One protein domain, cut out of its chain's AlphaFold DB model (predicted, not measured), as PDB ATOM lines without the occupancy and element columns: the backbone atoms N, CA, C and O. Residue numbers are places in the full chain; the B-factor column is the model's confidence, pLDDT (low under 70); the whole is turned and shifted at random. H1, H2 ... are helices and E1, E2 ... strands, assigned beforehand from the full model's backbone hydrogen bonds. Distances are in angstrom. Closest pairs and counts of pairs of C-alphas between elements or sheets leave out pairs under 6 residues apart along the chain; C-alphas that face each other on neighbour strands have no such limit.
ATOM      1  N   GLY A   2       2.849  11.765 -16.932       80.56
ATOM      2  CA  GLY A   2       3.925  11.844 -17.905       80.56
ATOM      3  C   GLY A   2       4.505  13.251 -17.877       80.56
ATOM      4  O   GLY A   2       4.023  14.168 -18.537       80.56
ATOM      5  N   LEU A   3       5.541  13.446 -17.060       91.19
ATOM      6  CA  LEU A   3       6.328  14.674 -17.098       91.19
ATOM      7  C   LEU A   3       7.053  14.743 -18.449       91.19
ATOM      8  O   LEU A   3       7.938  13.927 -18.711       91.19
ATOM      9  N   LYS A   4       6.714  15.727 -19.286       92.94
ATOM     10  CA  LYS A   4       7.383  15.954 -20.576       92.94
ATOM     11  C   LYS A   4       8.681  16.732 -20.409       92.94
ATOM     12  O   LYS A   4       9.688  16.404 -21.028       92.94
ATOM     13  N   SER A   5       8.663  17.777 -19.580       94.56
ATOM     14  CA  SER A   5       9.839  18.606 -19.316       94.56
ATOM     15  C   SER A   5       9.819  19.158 -17.897       94.56
ATOM     16  O   SER A   5       8.876  19.832 -17.490       94.56
ATOM     17  N   LYS A   6      10.900  18.899 -17.158       93.00
ATOM     18  CA  LYS A   6      11.026  19.236 -15.734       93.00
ATOM     19  C   LYS A   6      11.313  20.713 -15.461       93.00
ATOM     20  O   LYS A   6      11.111  21.173 -14.346       93.00
ATOM     21  N   ARG A   7      11.889  21.446 -16.413       95.06
ATOM     22  CA  ARG A   7      12.347  22.809 -16.134       95.06
ATOM     23  C   ARG A   7      12.425  23.632 -17.404       95.06
ATOM     24  O   ARG A   7      13.312  23.421 -18.226       95.06
ATOM     25  N   ASN A   8      11.504  24.572 -17.538       97.44
ATOM     26  CA  ASN A   8      11.381  25.465 -18.681       97.44
ATOM     27  C   ASN A   8      11.286  26.902 -18.180       97.44
ATOM     28  O   ASN A   8      10.899  27.143 -17.035       97.44
ATOM     29  N   PHE A   9      11.633  27.849 -19.047       96.88
ATOM     30  CA  PHE A   9      11.648  29.264 -18.707       96.88
ATOM     31  C   PHE A   9      10.983  30.083 -19.799       96.88
ATOM     32  O   PHE A   9      11.281  29.913 -20.982       96.88
ATOM     33  N   LYS A  10      10.131  31.022 -19.394       96.88
ATOM     34  CA  LYS A  10       9.642  32.089 -20.263       96.88
ATOM     35  C   LYS A  10      10.089  33.422 -19.696       96.88
ATOM     36  O   LYS A  10       9.869  33.678 -18.520       96.88
ATOM     37  N   THR A  11      10.710  34.253 -20.528       95.94
ATOM     38  CA  THR A  11      11.191  35.581 -20.128       95.94
ATOM     39  C   THR A  11      10.552  36.652 -20.997       95.94
ATOM     40  O   THR A  11      10.395  36.462 -22.203       95.94
ATOM     41  N   LEU A  12      10.207  37.775 -20.379       94.75
ATOM     42  CA  LEU A  12       9.736  38.985 -21.031       94.75
ATOM     43  C   LEU A  12      10.516  40.187 -20.498       94.75
ATOM     44  O   LEU A  12      10.785  40.276 -19.301       94.75
ATOM     45  N   LEU A  13      10.869  41.096 -21.402       93.50
ATOM     46  CA  LEU A  13      11.516  42.367 -21.093       93.50
ATOM     47  C   LEU A  13      10.546  43.512 -21.398       93.50
ATOM     48  O   LEU A  13       9.860  43.482 -22.423       93.50
ATOM     49  N   GLY A  14      10.539  44.530 -20.544       90.75
ATOM     50  CA  GLY A  14       9.719  45.729 -20.677       90.75
ATOM     51  C   GLY A  14       8.369  45.654 -19.960       90.75
ATOM     52  O   GLY A  14       8.115  44.780 -19.137       90.75
ATOM     53  N   ALA A  15       7.501  46.613 -20.279       87.19
ATOM     54  CA  ALA A  15       6.254  46.887 -19.556       87.19
ATOM     55  C   ALA A  15       5.034  46.083 -20.049       87.19
ATOM     56  O   ALA A  15       3.894  46.454 -19.774       87.19
ATOM     57  N   THR A  16       5.237  45.053 -20.870       90.69
ATOM     58  CA  THR A  16       4.138  44.232 -21.388       90.69
ATOM     59  C   THR A  16       3.804  43.101 -20.419       90.69
ATOM     60  O   THR A  16       4.654  42.622 -19.671       90.69
ATOM     61  N   ALA A  17       2.545  42.659 -20.425       91.81
ATOM     62  CA  ALA A  17       2.128  41.507 -19.633       91.81
ATOM     63  C   ALA A  17       2.757  40.218 -20.188       91.81
ATOM     64  O   ALA A  17       2.730  39.976 -21.399       91.81
ATOM     65  N   LEU A  18       3.287  39.369 -19.305       95.56
ATOM     66  CA  LEU A  18       3.775  38.042 -19.678       95.56
ATOM     67  C   LEU A  18       2.596  37.078 -19.698       95.56
ATOM     68  O   LEU A  18       1.968  36.866 -18.669       95.56
ATOM     69  N   SER A  19       2.322  36.472 -20.851       96.31
ATOM     70  CA  SER A  19       1.336  35.396 -21.002       96.31
ATOM     71  C   SER A  19       2.022  34.067 -21.318       96.31
ATOM     72  O   SER A  19       3.025  34.050 -22.022       96.31
ATOM     73  N   LEU A  20       1.515  32.943 -20.826       96.56
ATOM     74  CA  LEU A  20       1.997  31.588 -21.096       96.56
ATOM     75  C   LEU A  20       0.792  30.651 -21.186       96.56
ATOM     76  O   LEU A  20       0.100  30.446 -20.197       96.56
ATOM     77  N   SER A  21       0.551  30.088 -22.366       96.75
ATOM     78  CA  SER A  21      -0.576  29.183 -22.617       96.75
ATOM     79  C   SER A  21      -0.107  27.735 -22.665       96.75
ATOM     80  O   SER A  21       0.963  27.460 -23.214       96.75
ATOM     81  N   ALA A  22      -0.911  26.820 -22.126       95.38
ATOM     82  CA  ALA A  22      -0.715  25.387 -22.322       95.38
ATOM     83  C   ALA A  22      -1.220  24.985 -23.717       95.38
ATOM     84  O   ALA A  22      -2.386  25.224 -24.050       95.38
ATOM     85  N   ASN A  23      -0.347  24.408 -24.550       94.56
ATOM     86  CA  ASN A  23      -0.735  23.984 -25.895       94.56
ATOM     87  C   ASN A  23      -1.657  22.753 -25.860       94.56
ATOM     88  O   ASN A  23      -1.782  22.063 -24.851       94.56
ATOM     89  N   THR A  24      -2.279  22.442 -26.998       94.06
ATOM     90  CA  THR A  24      -3.073  21.217 -27.150       94.06
ATOM     91  C   THR A  24      -2.227  19.975 -26.852       94.06
ATOM     92  O   THR A  24      -1.124  19.817 -27.381       94.06
ATOM     93  N   GLY A  25      -2.755  19.071 -26.027       93.12
ATOM     94  CA  GLY A  25      -2.087  17.847 -25.594       93.12
ATOM     95  C   GLY A  25      -1.075  18.017 -24.455       93.12
ATOM     96  O   GLY A  25      -0.377  17.049 -24.136       93.12
ATOM     97  N   GLU A  26      -0.955  19.194 -23.837       95.50
ATOM     98  CA  GLU A  26      -0.108  19.423 -22.660       95.50
ATOM     99  C   GLU A  26      -0.803  20.245 -21.572       95.50
ATOM    100  O   GLU A  26      -1.784  20.944 -21.806       95.50
ATOM    101  N   SER A  27      -0.268  20.150 -20.359       96.69
ATOM    102  CA  SER A  27      -0.633  20.993 -19.224       96.69
ATOM    103  C   SER A  27       0.638  21.525 -18.554       96.69
ATOM    104  O   SER A  27       1.718  20.945 -18.710       96.69
ATOM    105  N   ILE A  28       0.551  22.669 -17.872       97.50
ATOM    106  CA  ILE A  28       1.721  23.381 -17.341       97.50
ATOM    107  C   ILE A  28       1.566  23.604 -15.838       97.50
ATOM    108  O   ILE A  28       0.491  23.949 -15.360       97.50
ATOM    109  N   LEU A  29       2.659  23.463 -15.089       97.56
ATOM    110  CA  LEU A  29       2.722  23.831 -13.675       97.56
ATOM    111  C   LEU A  29       3.767  24.927 -13.473       97.56
ATOM    112  O   LEU A  29       4.961  24.699 -13.679       97.56
ATOM    113  N   ILE A  30       3.329  26.115 -13.055       97.75
ATOM    114  CA  ILE A  30       4.235  27.223 -12.740       97.75
ATOM    115  C   ILE A  30       4.857  26.979 -11.369       97.75
ATOM    116  O   ILE A  30       4.140  26.846 -10.380       97.75
ATOM    117  N   ARG A  31       6.188  26.926 -11.304       96.31
ATOM    118  CA  ARG A  31       6.938  26.636 -10.075       96.31
ATOM    119  C   ARG A  31       7.455  27.885  -9.383       96.31
ATOM    120  O   ARG A  31       7.453  27.941  -8.160       96.31
ATOM    121  N   ASP A  32       7.907  28.863 -10.159       96.44
ATOM    122  CA  ASP A  32       8.487  30.093  -9.630       96.44
ATOM    123  C   ASP A  32       8.295  31.250 -10.618       96.44
ATOM    124  O   ASP A  32       8.168  31.046 -11.829       96.44
ATOM    125  N   VAL A  33       8.300  32.473 -10.096       96.50
ATOM    126  CA  VAL A  33       8.239  33.709 -10.877       96.50
ATOM    127  C   VAL A  33       9.238  34.699 -10.301       96.50
ATOM    128  O   VAL A  33       9.254  34.932  -9.097       96.50
ATOM    129  N   ARG A  34      10.052  35.304 -11.168       95.31
ATOM    130  CA  ARG A  34      11.033  36.331 -10.806       95.31
ATOM    131  C   ARG A  34      10.777  37.604 -11.587       95.31
ATOM    132  O   ARG A  34      10.629  37.559 -12.808       95.31
ATOM    133  N   ILE A  35      10.736  38.731 -10.890       94.00
ATOM    134  CA  ILE A  35      10.465  40.050 -11.450       94.00
ATOM    135  C   ILE A  35      11.567  41.011 -10.988       94.00
ATOM    136  O   ILE A  35      11.945  41.015  -9.818       94.00
ATOM    137  N   PHE A  36      12.112  41.803 -11.906       91.44
ATOM    138  CA  PHE A  36      13.142  42.811 -11.651       91.44
ATOM    139  C   PHE A  36      12.660  44.177 -12.134       91.44
ATOM    140  O   PHE A  36      12.094  44.256 -13.220       91.44
ATOM    141  N   GLU A  37      12.896  45.213 -11.323       86.06
ATOM    142  CA  GLU A  37      12.603  46.629 -11.609       86.06
ATOM    143  C   GLU A  37      11.214  46.954 -12.205       86.06
ATOM    144  O   GLU A  37      11.125  47.751 -13.143       86.06
ATOM    145  N   PRO A  38      10.098  46.408 -11.678       90.75
ATOM    146  CA  PRO A  38       8.794  46.938 -12.043       90.75
ATOM    147  C   PRO A  38       8.583  48.305 -11.373       90.75
ATOM    148  O   PRO A  38       9.004  48.538 -10.241       90.75
ATOM    149  N   THR A  39       7.889  49.217 -12.052       90.56
ATOM    150  CA  THR A  39       7.432  50.483 -11.457       90.56
ATOM    151  C   THR A  39       6.168  50.309 -10.615       90.56
ATOM    152  O   THR A  39       5.903  51.122  -9.735       90.56
ATOM    153  N   ALA A  40       5.379  49.261 -10.867       93.06
ATOM    154  CA  ALA A  40       4.248  48.909 -10.015       93.06
ATOM    155  C   ALA A  40       4.724  48.198  -8.748       93.06
ATOM    156  O   ALA A  40       5.593  47.331  -8.809       93.06
ATOM    157  N   VAL A  41       4.088  48.517  -7.621       94.44
ATOM    158  CA  VAL A  41       4.354  47.885  -6.320       94.44
ATOM    159  C   VAL A  41       3.938  46.414  -6.320       94.44
ATOM    160  O   VAL A  41       4.607  45.594  -5.700       94.44
ATOM    161  N   TYR A  42       2.886  46.065  -7.063       96.19
ATOM    162  CA  TYR A  42       2.272  44.743  -7.042       96.19
ATOM    163  C   TYR A  42       2.113  44.130  -8.432       96.19
ATOM    164  O   TYR A  42       1.853  44.835  -9.407       96.19
ATOM    165  N   ALA A  43       2.206  42.802  -8.501       95.81
ATOM    166  CA  ALA A  43       1.887  42.007  -9.680       95.81
ATOM    167  C   ALA A  43       0.695  41.084  -9.398       95.81
ATOM    168  O   ALA A  43       0.635  40.444  -8.346       95.81
ATOM    169  N   ASN A  44      -0.230  40.996 -10.359       95.44
ATOM    170  CA  ASN A  44      -1.395  40.112 -10.280       95.44
ATOM    171  C   ASN A  44      -1.224  38.926 -11.230       95.44
ATOM    172  O   ASN A  44      -0.907  39.108 -12.410       95.44
ATOM    173  N   PHE A  45      -1.398  37.718 -10.710       96.75
ATOM    174  CA  PHE A  45      -1.237  36.470 -11.444       96.75
ATOM    175  C   PHE A  45      -2.615  35.912 -11.740       96.75
ATOM    176  O   PHE A  45      -3.416  35.700 -10.831       96.75
ATOM    177  N   LEU A  46      -2.881  35.657 -13.015       96.75
ATOM    178  CA  LEU A  46      -4.166  35.163 -13.478       96.75
ATOM    179  C   LEU A  46      -3.988  33.863 -14.247       96.75
ATOM    180  O   LEU A  46      -3.038  33.725 -15.015       96.75
ATOM    181  N   ILE A  47      -4.938  32.946 -14.098       96.88
ATOM    182  CA  ILE A  47      -5.168  31.870 -15.063       96.88
ATOM    183  C   ILE A  47      -6.503  32.173 -15.735       96.88
ATOM    184  O   ILE A  47      -7.537  32.265 -15.070       96.88
ATOM    185  N   GLU A  48      -6.468  32.397 -17.047       93.44
ATOM    186  CA  GLU A  48      -7.549  33.008 -17.825       93.44
ATOM    187  C   GLU A  48      -7.947  34.389 -17.280       93.44
ATOM    188  O   GLU A  48      -7.336  35.406 -17.610       93.44
ATOM    189  N   ARG A  49      -8.982  34.431 -16.438       91.81
ATOM    190  CA  ARG A  49      -9.496  35.641 -15.778       91.81
ATOM    191  C   ARG A  49      -9.594  35.488 -14.262       91.81
ATOM    192  O   ARG A  49     -10.002  36.429 -13.594       91.81
ATOM    193  N   THR A  50      -9.245  34.320 -13.730       94.62
ATOM    194  CA  THR A  50      -9.268  34.049 -12.293       94.62
ATOM    195  C   THR A  50      -7.943  34.498 -11.695       94.62
ATOM    196  O   THR A  50      -6.890  34.042 -12.146       94.62
ATOM    197  N   ALA A  51      -7.985  35.378 -10.695       94.62
ATOM    198  CA  ALA A  51      -6.807  35.747  -9.920       94.62
ATOM    199  C   ALA A  51      -6.375  34.555  -9.051       94.62
ATOM    200  O   ALA A  51      -7.186  33.994  -8.319       94.62
ATOM    201  N   VAL A  52      -5.113  34.148  -9.172       95.06
ATOM    202  CA  VAL A  52      -4.550  32.987  -8.461       95.06
ATOM    203  C   VAL A  52      -3.364  33.350  -7.572       95.06
ATOM    204  O   VAL A  52      -2.970  32.556  -6.727       95.06
ATOM    205  N   GLY A  53      -2.794  34.543  -7.735       94.81
ATOM    206  CA  GLY A  53      -1.766  35.063  -6.842       94.81
ATOM    207  C   GLY A  53      -1.617  36.579  -6.942       94.81
ATOM    208  O   GLY A  53      -1.857  37.174  -7.992       94.81
ATOM    209  N   TYR A  54      -1.202  37.204  -5.846       96.56
ATOM    210  CA  TYR A  54      -0.937  38.636  -5.760       96.56
ATOM    211  C   TYR A  54       0.312  38.849  -4.908       96.56
ATOM    212  O   TYR A  54       0.397  38.332  -3.793       96.56
ATOM    213  N   PHE A  55       1.313  39.548  -5.445       97.12
ATOM    214  CA  PHE A  55       2.631  39.640  -4.812       97.12
ATOM    215  C   PHE A  55       3.210  41.044  -4.907       97.12
ATOM    216  O   PHE A  55       3.142  41.674  -5.967       97.12
ATOM    217  N   ARG A  56       3.845  41.504  -3.823       96.19
ATOM    218  CA  ARG A  56       4.646  42.730  -3.833       96.19
ATOM    219  C   ARG A  56       5.956  42.506  -4.589       96.19
ATOM    220  O   ARG A  56       6.727  41.593  -4.277       96.19
ATOM    221  N   VAL A  57       6.191  43.351  -5.588       94.88
ATOM    222  CA  VAL A  57       7.300  43.275  -6.548       94.88
ATOM    223  C   VAL A  57       8.149  44.548  -6.630       94.88
ATOM    224  O   VAL A  57       9.195  44.541  -7.280       94.88
ATOM    225  N   ALA A  58       7.745  45.622  -5.950       91.94
ATOM    226  CA  ALA A  58       8.527  46.839  -5.744       91.94
ATOM    227  C   ALA A  58       8.040  47.580  -4.488       91.94
ATOM    228  O   ALA A  58       7.164  47.101  -3.775       91.94
ATOM    229  N   GLY A  59       8.600  48.763  -4.228       90.56
ATOM    230  CA  GLY A  59       8.285  49.584  -3.058       90.56
ATOM    231  C   GLY A  59       9.414  49.587  -2.029       90.56
ATOM    232  O   GLY A  59      10.457  48.963  -2.227       90.56
ATOM    233  N   LEU A  60       9.207  50.315  -0.929       91.38
ATOM    234  CA  LEU A  60      10.234  50.514   0.101       91.38
ATOM    235  C   LEU A  60      10.597  49.204   0.815       91.38
ATOM    236  O   LEU A  60      11.770  48.944   1.064       91.38
ATOM    237  N   LEU A  61       9.607  48.343   1.055       90.62
ATOM    238  CA  LEU A  61       9.785  47.034   1.692       90.62
ATOM    239  C   LEU A  61      10.332  45.952   0.747       90.62
ATOM    240  O   LEU A  61      10.573  44.822   1.166       90.62
ATOM    241  N   GLY A  62      10.567  46.288  -0.523       89.75
ATOM    242  CA  GLY A  62      11.204  45.413  -1.497       89.75
ATOM    243  C   GLY A  62      10.247  44.482  -2.249       89.75
ATOM    244  O   GLY A  62       9.058  44.742  -2.390       89.75
ATOM    245  N   ASN A  63      10.799  43.402  -2.798       91.88
ATOM    246  CA  ASN A  63      10.187  42.506  -3.775       91.88
ATOM    247  C   ASN A  63      10.320  41.040  -3.315       91.88
ATOM    248  O   ASN A  63      11.423  40.508  -3.159       91.88
ATOM    249  N   HIS A  64       9.192  40.351  -3.135       94.69
ATOM    250  CA  HIS A  64       9.185  38.937  -2.729       94.69
ATOM    251  C   HIS A  64       9.543  37.969  -3.865       94.69
ATOM    252  O   HIS A  64       9.878  36.807  -3.631       94.69
ATOM    253  N   LEU A  65       9.457  38.444  -5.103       94.81
ATOM    254  CA  LEU A  65       9.747  37.726  -6.338       94.81
ATOM    255  C   LEU A  65      11.040  38.243  -6.981       94.81
ATOM    256  O   LEU A  65      11.186  38.226  -8.200       94.81
ATOM    257  N   HIS A  66      11.976  38.759  -6.185       89.38
ATOM    258  CA  HIS A  66      13.205  39.332  -6.714       89.38
ATOM    259  C   HIS A  66      14.048  38.278  -7.447       89.38
ATOM    260  O   HIS A  66      14.061  37.086  -7.122       89.38
ATOM    261  N   PHE A  67      14.814  38.726  -8.439       86.38
ATOM    262  CA  PHE A  67      15.943  37.935  -8.908       86.38
ATOM    263  C   PHE A  67      16.966  37.888  -7.782       86.38
ATOM    264  O   PHE A  67      17.460  38.939  -7.373       86.38
ATOM    265  N   GLY A  68      17.283  36.683  -7.297       71.50
ATOM    266  CA  GLY A  68      18.313  36.501  -6.279       71.50
ATOM    267  C   GLY A  68      19.572  37.288  -6.660       71.50
ATOM    268  O   GLY A  68      19.924  37.302  -7.846       71.50
ATOM    269  N   PRO A  69      20.229  37.972  -5.708       60.25
ATOM    270  CA  PRO A  69      21.328  38.880  -6.007       60.25
ATOM    271  C   PRO A  69      22.462  38.126  -6.717       60.25
ATOM    272  O   PRO A  69      23.296  37.465  -6.106       60.25
ATOM    273  N   GLY A  70      22.481  38.211  -8.050       47.69
ATOM    274  CA  GLY A  70      23.538  37.656  -8.899       47.69
ATOM    275  C   GLY A  70      24.809  38.502  -8.858       47.69
ATOM    276  O   GLY A  70      25.874  38.046  -9.261       47.69
ATOM    277  N   ARG A  71      24.718  39.722  -8.314       43.66
ATOM    278  CA  ARG A  71      25.860  40.583  -7.997       43.66
ATOM    279  C   ARG A  71      26.413  40.247  -6.608       43.66
ATOM    280  O   ARG A  71      26.552  41.122  -5.768       43.66
ATOM    281  N   SER A 127      22.507  34.839   1.833       45.66
ATOM    282  CA  SER A 127      21.177  34.621   2.411       45.66
ATOM    283  C   SER A 127      20.117  34.446   1.320       45.66
ATOM    284  O   SER A 127      19.783  35.394   0.623       45.66
ATOM    285  N   PHE A 128      19.669  33.201   1.141       53.00
ATOM    286  CA  PHE A 128      18.525  32.750   0.342       53.00
ATOM    287  C   PHE A 128      18.333  33.412  -1.041       53.00
ATOM    288  O   PHE A 128      17.598  34.375  -1.207       53.00
ATOM    289  N   LYS A 129      18.895  32.784  -2.088       65.06
ATOM    290  CA  LYS A 129      18.718  33.124  -3.523       65.06
ATOM    291  C   LYS A 129      17.305  32.859  -4.085       65.06
ATOM    292  O   LYS A 129      17.173  32.605  -5.283       65.06
ATOM    293  N   GLN A 130      16.281  32.799  -3.244       84.75
ATOM    294  CA  GLN A 130      14.982  32.249  -3.619       84.75
ATOM    295  C   GLN A 130      13.854  33.235  -3.338       84.75
ATOM    296  O   GLN A 130      13.900  33.999  -2.381       84.75
ATOM    297  N   THR A 131      12.835  33.193  -4.185       93.44
ATOM    298  CA  THR A 131      11.597  33.958  -4.021       93.44
ATOM    299  C   THR A 131      10.763  33.392  -2.872       93.44
ATOM    300  O   THR A 131      10.986  32.260  -2.425       93.44
ATOM    301  N   ILE A 132       9.742  34.133  -2.435       94.69
ATOM    302  CA  ILE A 132       8.767  33.615  -1.464       94.69
ATOM    303  C   ILE A 132       8.091  32.327  -1.959       94.69
ATOM    304  O   ILE A 132       7.901  31.395  -1.183       94.69
ATOM    305  N   LEU A 133       7.806  32.227  -3.262       95.75
ATOM    306  CA  LEU A 133       7.206  31.038  -3.871       95.75
ATOM    307  C   LEU A 133       8.125  29.824  -3.750       95.75
ATOM    308  O   LEU A 133       7.698  28.760  -3.307       95.75
ATOM    309  N   SER A 134       9.407  29.999  -4.073       93.56
ATOM    310  CA  SER A 134      10.408  28.940  -3.938       93.56
ATOM    311  C   SER A 134      10.608  28.521  -2.478       93.56
ATOM    312  O   SER A 134      10.735  27.331  -2.192       93.56
ATOM    313  N   TYR A 135      10.587  29.474  -1.541       94.00
ATOM    314  CA  TYR A 135      10.661  29.188  -0.106       94.00
ATOM    315  C   TYR A 135       9.465  28.360   0.383       94.00
ATOM    316  O   TYR A 135       9.646  27.354   1.071       94.00
ATOM    317  N   LEU A 136       8.247  28.741  -0.013       95.31
ATOM    318  CA  LEU A 136       7.029  28.007   0.332       95.31
ATOM    319  C   LEU A 136       6.992  26.620  -0.321       95.31
ATOM    320  O   LEU A 136       6.585  25.653   0.326       95.31
ATOM    321  N   ALA A 137       7.482  26.491  -1.556       94.81
ATOM    322  CA  ALA A 137       7.615  25.201  -2.229       94.81
ATOM    323  C   ALA A 137       8.612  24.280  -1.516       94.81
ATOM    324  O   ALA A 137       8.324  23.104  -1.304       94.81
ATOM    325  N   ALA A 138       9.760  24.810  -1.078       93.12
ATOM    326  CA  ALA A 138      10.763  24.047  -0.335       93.12
ATOM    327  C   ALA A 138      10.237  23.523   1.014       93.12
ATOM    328  O   ALA A 138      10.688  22.481   1.488       93.12
ATOM    329  N   LYS A 139       9.264  24.216   1.615       92.62
ATOM    330  CA  LYS A 139       8.548  23.773   2.822       92.62
ATOM    331  C   LYS A 139       7.366  22.839   2.539       92.62
ATOM    332  O   LYS A 139       6.708  22.412   3.481       92.62
ATOM    333  N   GLY A 140       7.076  22.532   1.275       93.94
ATOM    334  CA  GLY A 140       5.926  21.713   0.884       93.94
ATOM    335  C   GLY A 140       4.573  22.411   1.056       93.94
ATOM    336  O   GLY A 140       3.545  21.746   1.023       93.94
ATOM    337  N   LEU A 141       4.564  23.735   1.245       94.31
ATOM    338  CA  LEU A 141       3.345  24.524   1.441       94.31
ATOM    339  C   LEU A 141       2.734  25.006   0.124       94.31
ATOM    340  O   LEU A 141       1.533  25.244   0.082       94.31
ATOM    341  N   PHE A 142       3.556  25.149  -0.920       95.62
ATOM    342  CA  PHE A 142       3.155  25.602  -2.251       95.62
ATOM    343  C   PHE A 142       3.527  24.563  -3.310       95.62
ATOM    344  O   PHE A 142       4.694  24.201  -3.460       95.62
ATOM    345  N   THR A 143       2.544  24.098  -4.078       93.81
ATOM    346  CA  THR A 143       2.769  23.098  -5.133       93.81
ATOM    347  C   THR A 143       3.001  23.703  -6.517       93.81
ATOM    348  O   THR A 143       3.516  23.011  -7.395       93.81
ATOM    349  N   GLY A 144       2.671  24.978  -6.722       95.75
ATOM    350  CA  GLY A 144       2.717  25.652  -8.022       95.75
ATOM    351  C   GLY A 144       1.356  26.207  -8.449       95.75
ATOM    352  O   GLY A 144       0.351  25.933  -7.800       95.75
ATOM    353  N   PHE A 145       1.324  26.960  -9.553       97.81
ATOM    354  CA  PHE A 145       0.074  27.378 -10.208       97.81
ATOM    355  C   PHE A 145      -0.258  26.413 -11.359       97.81
ATOM    356  O   PHE A 145       0.501  26.369 -12.337       97.81
ATOM    357  N   PRO A 146      -1.332  25.611 -11.256       97.56
ATOM    358  CA  PRO A 146      -1.701  24.621 -12.260       97.56
ATOM    359  C   PRO A 146      -2.466  25.268 -13.423       97.56
ATOM    360  O   PRO A 146      -3.523  25.859 -13.228       97.56
ATOM    361  N   VAL A 147      -1.946  25.123 -14.641       97.69
ATOM    362  CA  VAL A 147      -2.526  25.648 -15.886       97.69
ATOM    363  C   VAL A 147      -2.957  24.464 -16.745       97.69
ATOM    364  O   VAL A 147      -2.113  23.724 -17.265       97.69
ATOM    365  N   ALA A 148      -4.267  24.251 -16.865       97.19
ATOM    366  CA  ALA A 148      -4.797  23.141 -17.648       97.19
ATOM    367  C   ALA A 148      -4.646  23.391 -19.158       97.19
ATOM    368  O   ALA A 148      -4.409  24.514 -19.604       97.19
ATOM    369  N   GLU A 149      -4.801  22.333 -19.956       96.38
ATOM    370  CA  GLU A 149      -4.795  22.428 -21.419       96.38
ATOM    371  C   GLU A 149      -5.775  23.507 -21.909       96.38
ATOM    372  O   GLU A 149      -6.947  23.521 -21.527       96.38
ATOM    373  N   GLY A 150      -5.294  24.401 -22.776       94.50
ATOM    374  CA  GLY A 150      -6.096  25.490 -23.333       94.50
ATOM    375  C   GLY A 150      -6.267  26.706 -22.419       94.50
ATOM    376  O   GLY A 150      -6.846  27.691 -22.869       94.50
ATOM    377  N   GLU A 151      -5.754  26.676 -21.186       97.31
ATOM    378  CA  GLU A 151      -5.717  27.843 -20.303       97.31
ATOM    379  C   GLU A 151      -4.425  28.655 -20.486       97.31
ATOM    380  O   GLU A 151      -3.362  28.144 -20.865       97.31
ATOM    381  N   THR A 152      -4.514  29.949 -20.186       97.69
ATOM    382  CA  THR A 152      -3.395  30.890 -20.241       97.69
ATOM    383  C   THR A 152      -3.097  31.485 -18.875       97.69
ATOM    384  O   THR A 152      -3.931  32.166 -18.284       97.69
ATOM    385  N   PHE A 153      -1.865  31.310 -18.408       98.06
ATOM    386  CA  PHE A 153      -1.321  32.047 -17.276       98.06
ATOM    387  C   PHE A 153      -0.857  33.433 -17.725       98.06
ATOM    388  O   PHE A 153      -0.118  33.552 -18.700       98.06
ATOM    389  N   THR A 154      -1.267  34.484 -17.023       97.50
ATOM    390  CA  THR A 154      -0.882  35.864 -17.324       97.50
ATOM    391  C   THR A 154      -0.406  36.568 -16.065       97.50
ATOM    392  O   THR A 154      -1.076  36.528 -15.038       97.50
ATOM    393  N   ILE A 155       0.717  37.274 -16.165       96.12
ATOM    394  CA  ILE A 155       1.171  38.204 -15.136       96.12
ATOM    395  C   ILE A 155       0.866  39.622 -15.605       96.12
ATOM    396  O   ILE A 155       1.418  40.099 -16.601       96.12
ATOM    397  N   GLN A 156      -0.035  40.280 -14.883       93.00
ATOM    398  CA  GLN A 156      -0.457  41.653 -15.124       93.00
ATOM    399  C   GLN A 156       0.178  42.617 -14.122       93.00
ATOM    400  O   GLN A 156       0.799  42.213 -13.139       93.00
ATOM    401  N   LEU A 157      -0.011  43.911 -14.389       86.25
ATOM    402  CA  LEU A 157       0.477  45.030 -13.579       86.25
ATOM    403  C   LEU A 157       2.004  45.165 -13.519       86.25
ATOM    404  O   LEU A 157       2.505  46.032 -12.818       86.25
ATOM    405  N   ILE A 158       2.755  44.414 -14.328       83.62
ATOM    406  CA  ILE A 158       4.177  44.697 -14.541       83.62
ATOM    407  C   ILE A 158       4.282  45.925 -15.445       83.62
ATOM    408  O   ILE A 158       4.148  45.840 -16.662       83.62
ATOM    409  N   THR A 159       4.481  47.087 -14.832       86.25
ATOM    410  CA  THR A 159       4.771  48.345 -15.529       86.25
ATOM    411  C   THR A 159       6.260  48.663 -15.408       86.25
ATOM    412  O   THR A 159       6.890  48.223 -14.454       86.25
ATOM    413  N   GLY A 160       6.824  49.420 -16.354       85.69
ATOM    414  CA  GLY A 160       8.228  49.857 -16.327       85.69
ATOM    415  C   GLY A 160       9.031  49.353 -17.528       85.69
ATOM    416  O   GLY A 160       9.011  48.166 -17.852       85.69
ATOM    417  N   ALA A 161       9.739  50.253 -18.213       88.25
ATOM    418  CA  ALA A 161      10.449  49.936 -19.457       88.25
ATOM    419  C   ALA A 161      11.674  49.023 -19.259       88.25
ATOM    420  O   ALA A 161      12.067  48.335 -20.199       88.25
ATOM    421  N   THR A 162      12.256  49.002 -18.057       89.12
ATOM    422  CA  THR A 162      13.404  48.152 -17.693       89.12
ATOM    423  C   THR A 162      12.994  46.860 -16.991       89.12
ATOM    424  O   THR A 162      13.860  46.066 -16.630       89.12
ATOM    425  N   SER A 163      11.687  46.618 -16.836       91.38
ATOM    426  CA  SER A 163      11.198  45.450 -16.109       91.38
ATOM    427  C   SER A 163      11.647  44.154 -16.777       91.38
ATOM    428  O   SER A 163      11.593  44.018 -18.001       91.38
ATOM    429  N   VAL A 164      12.034  43.169 -15.974       92.94
ATOM    430  CA  VAL A 164      12.286  41.799 -16.440       92.94
ATOM    431  C   VAL A 164      11.351  40.871 -15.694       92.94
ATOM    432  O   VAL A 164      11.319  40.897 -14.470       92.94
ATOM    433  N   CYS A 165      10.616  40.031 -16.414       95.12
ATOM    434  CA  CYS A 165       9.766  38.998 -15.837       95.12
ATOM    435  C   CYS A 165      10.195  37.631 -16.364       95.12
ATOM    436  O   CYS A 165      10.293  37.439 -17.575       95.12
ATOM    437  N   MET A 166      10.451  36.683 -15.468       95.56
ATOM    438  CA  MET A 166      10.816  35.314 -15.801       95.56
ATOM    439  C   MET A 166       9.933  34.332 -15.036       95.56
ATOM    440  O   MET A 166       9.821  34.406 -13.818       95.56
ATOM    441  N   VAL A 167       9.355  33.379 -15.755       97.31
ATOM    442  CA  VAL A 167       8.518  32.307 -15.212       97.31
ATOM    443  C   VAL A 167       9.238  30.979 -15.388       97.31
ATOM    444  O   VAL A 167       9.649  30.651 -16.502       97.31
ATOM    445  N   GLU A 168       9.379  30.221 -14.304       97.06
ATOM    446  CA  GLU A 168       9.913  28.858 -14.284       97.06
ATOM    447  C   GLU A 168       8.750  27.861 -14.193       97.06
ATOM    448  O   GLU A 168       7.905  27.969 -13.302       97.06
ATOM    449  N   TYR A 169       8.688  26.899 -15.115       97.75
ATOM    450  CA  TYR A 169       7.549  25.986 -15.222       97.75
ATOM    451  C   TYR A 169       7.916  24.575 -15.695       97.75
ATOM    452  O   TYR A 169       8.928  24.340 -16.364       97.75
ATOM    453  N   GLU A 170       7.047  23.631 -15.363       97.69
ATOM    454  CA  GLU A 170       7.076  22.234 -15.793       97.69
ATOM    455  C   GLU A 170       6.000  21.976 -16.852       97.69
ATOM    456  O   GLU A 170       4.942  22.603 -16.824       97.69
ATOM    457  N   ILE A 171       6.263  21.043 -17.769       97.44
ATOM    458  CA  ILE A 171       5.311  20.611 -18.801       97.44
ATOM    459  C   ILE A 171       4.950  19.150 -18.550       97.44
ATOM    460  O   ILE A 171       5.835  18.294 -18.441       97.44
ATOM    461  N   TYR A 172       3.655  18.877 -18.524       97.00
ATOM    462  CA  TYR A 172       3.047  17.573 -18.311       97.00
ATOM    463  C   TYR A 172       2.171  17.174 -19.503       97.00
ATOM    464  O   TYR A 172       1.851  17.994 -20.371       97.00
ATOM    465  N   ASP A 173       1.769  15.906 -19.554       96.12
ATOM    466  CA  ASP A 173       0.706  15.463 -20.453       96.12
ATOM    467  C   ASP A 173      -0.626  16.162 -20.128       96.12
ATOM    468  O   ASP A 173      -0.860  16.659 -19.020       96.12
ATOM    469  N   ALA A 174      -1.510  16.249 -21.123       92.81
ATOM    470  CA  ALA A 174      -2.857  16.769 -20.912       92.81
ATOM    471  C   ALA A 174      -3.589  15.972 -19.816       92.81
ATOM    472  O   ALA A 174      -3.540  14.743 -19.782       92.81
ATOM    473  N   GLY A 175      -4.275  16.683 -18.920       91.31
ATOM    474  CA  GLY A 175      -5.050  16.094 -17.824       91.31
ATOM    475  C   GLY A 175      -4.252  15.698 -16.576       91.31
ATOM    476  O   GLY A 175      -4.870  15.393 -15.560       91.31
ATOM    477  N   ASP A 176      -2.916  15.732 -16.607       93.81
ATOM    478  CA  ASP A 176      -2.093  15.499 -15.410       93.81
ATOM    479  C   ASP A 176      -2.145  16.689 -14.442       93.81
ATOM    480  O   ASP A 176      -2.244  16.493 -13.231       93.81
ATOM    481  N   ILE A 177      -2.093  17.914 -14.973       96.25
ATOM    482  CA  ILE A 177      -2.331  19.148 -14.223       96.25
ATOM    483  C   ILE A 177      -3.741  19.636 -14.557       96.25
ATOM    484  O   ILE A 177      -4.069  19.874 -15.722       96.25
ATOM    485  N   VAL A 178      -4.589  19.758 -13.531       95.06
ATOM    486  CA  VAL A 178      -6.004  20.124 -13.680       95.06
ATOM    487  C   VAL A 178      -6.319  21.422 -12.950       95.06
ATOM    488  O   VAL A 178      -5.741  21.731 -11.910       95.06
ATOM    489  N   ASN A 179      -7.293  22.164 -13.466       95.69
ATOM    490  CA  ASN A 179      -7.651  23.487 -12.957       95.69
ATOM    491  C   ASN A 179      -8.374  23.498 -11.600       95.69
ATOM    492  O   ASN A 179      -8.643  24.570 -11.062       95.69
ATOM    493  N   THR A 180      -8.677  22.327 -11.039       95.94
ATOM    494  CA  THR A 180      -9.250  22.159  -9.695       95.94
ATOM    495  C   THR A 180      -8.201  21.886  -8.616       95.94
ATOM    496  O   THR A 180      -8.552  21.834  -7.438       95.94
ATOM    497  N   MET A 181      -6.927  21.706  -8.986       96.06
ATOM    498  CA  MET A 181      -5.818  21.636  -8.023       96.06
ATOM    499  C   MET A 181      -5.688  22.961  -7.248       96.06
ATOM    500  O   MET A 181      -6.235  23.982  -7.666       96.06
ATOM    501  N   GLU A 182      -4.994  22.959  -6.104       95.56
ATOM    502  CA  GLU A 182      -4.742  24.182  -5.315       95.56
ATOM    503  C   GLU A 182      -4.159  25.293  -6.206       95.56
ATOM    504  O   GLU A 182      -3.308  25.025  -7.056       95.56
ATOM    505  N   ASN A 183      -4.648  26.526  -6.036       95.31
ATOM    506  CA  ASN A 183      -4.291  27.693  -6.856       95.31
ATOM    507  C   ASN A 183      -4.609  27.581  -8.364       95.31
ATOM    508  O   ASN A 183      -4.081  28.351  -9.168       95.31
ATOM    509  N   GLY A 184      -5.463  26.639  -8.767       95.44
ATOM    510  CA  GLY A 184      -6.000  26.550 -10.127       95.44
ATOM    511  C   GLY A 184      -7.172  27.494 -10.390       95.44
ATOM    512  O   GLY A 184      -7.813  27.994  -9.467       95.44
ATOM    513  N   SER A 185      -7.499  27.703 -11.669       95.56
ATOM    514  CA  SER A 185      -8.550  28.643 -12.109       95.56
ATOM    515  C   SER A 185      -9.961  28.308 -11.595       95.56
ATOM    516  O   SER A 185     -10.833  29.179 -11.580       95.56
ATOM    517  N   ARG A 186     -10.188  27.052 -11.191       94.81
ATOM    518  CA  ARG A 186     -11.443  26.520 -10.633       94.81
ATOM    519  C   ARG A 186     -11.226  25.831  -9.288       94.81
ATOM    520  O   ARG A 186     -12.005  24.955  -8.909       94.81
ATOM    521  N   SER A 187     -10.142  26.172  -8.597       94.19
ATOM    522  CA  SER A 187      -9.901  25.651  -7.261       94.19
ATOM    523  C   SER A 187     -10.890  26.241  -6.265       94.19
ATOM    524  O   SER A 187     -11.383  27.350  -6.442       94.19
ATOM    525  N   ASN A 188     -11.141  25.504  -5.190       92.75
ATOM    526  CA  ASN A 188     -11.760  26.060  -3.989       92.75
ATOM    527  C   ASN A 188     -10.718  26.280  -2.884       92.75
ATOM    528  O   ASN A 188     -11.073  26.663  -1.775       92.75
TER     529      ASN A 188
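What this domain is: This is residues 2 to 71 and 127 to 188 of the 358 residues of an uncharacterized protein of marine sediment metagenome (UniProt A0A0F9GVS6). Two antiparallel sheets of four strands each lie face to face as a sandwich, E1 E8 E3 E6 and E2 E7 E4 E5, with the small helix H1 grazing the first sheet at E3. The chain forms a jelly roll, one long hairpin wound over both sheets, with the nested antiparallel pairs E1 with E8, E2 with E7, E3 with E6 and E4 with E5. The 132 printed residues run E1 E2 E3 E4 E5 H1 E6 E7 E8, mostly strand, with under half of them in named elements. The whole is compact, radius of gyration of the C-alphas 14.2 A, spanning 41 by 30 by 27 A.

How they stand to each other: The twisted first sheet runs from edge strand E1, residues 3 to 13, through E8, residues 164 to 173, and E3, residues 26 to 36, to edge strand E6, residues 145 to 147. Within hydrogen-bond range are N 8 and O 169, 2.8 A, N 34 and O 166, 2.8 A, and N 30 and O 145, 2.9 A. The other sheet runs E2, residues 18 to 21, E7, residues 152 to 156, E4, residues 42 to 47, and E5, residues 50 to 56; E4 and E5 form a hairpin. Here N 20 and O 153, 2.7 A, N 46 and O 154, 2.8 A, and N 45 and O 53, 2.8 A, are within range. The facing parts are 10.4 A centre to centre. H1, residues 132 to 138, only grazes the first sheet; its closest C-alphas to E3 are Leu 133 and Asp 32, 6.0 A. Every O i to N i+4 pair of H1 is within range.

Where its parts are: E1, 28.5 A long, begins at C-alpha 3 (6.328, 14.674, -17.098). E8, 29.0 A, ends at C-alpha 173 (0.706, 15.463, -20.453). E3, 29.0 A, bends by 59 degrees at residue 31.

The domain as a whole: Residues 72 to 126 are not printed; C-alphas 71 and 127 are 12.9 A apart. Of the links printed whole, none is long. Residues 69 to 71 and 127 to 129 have pLDDT under 70.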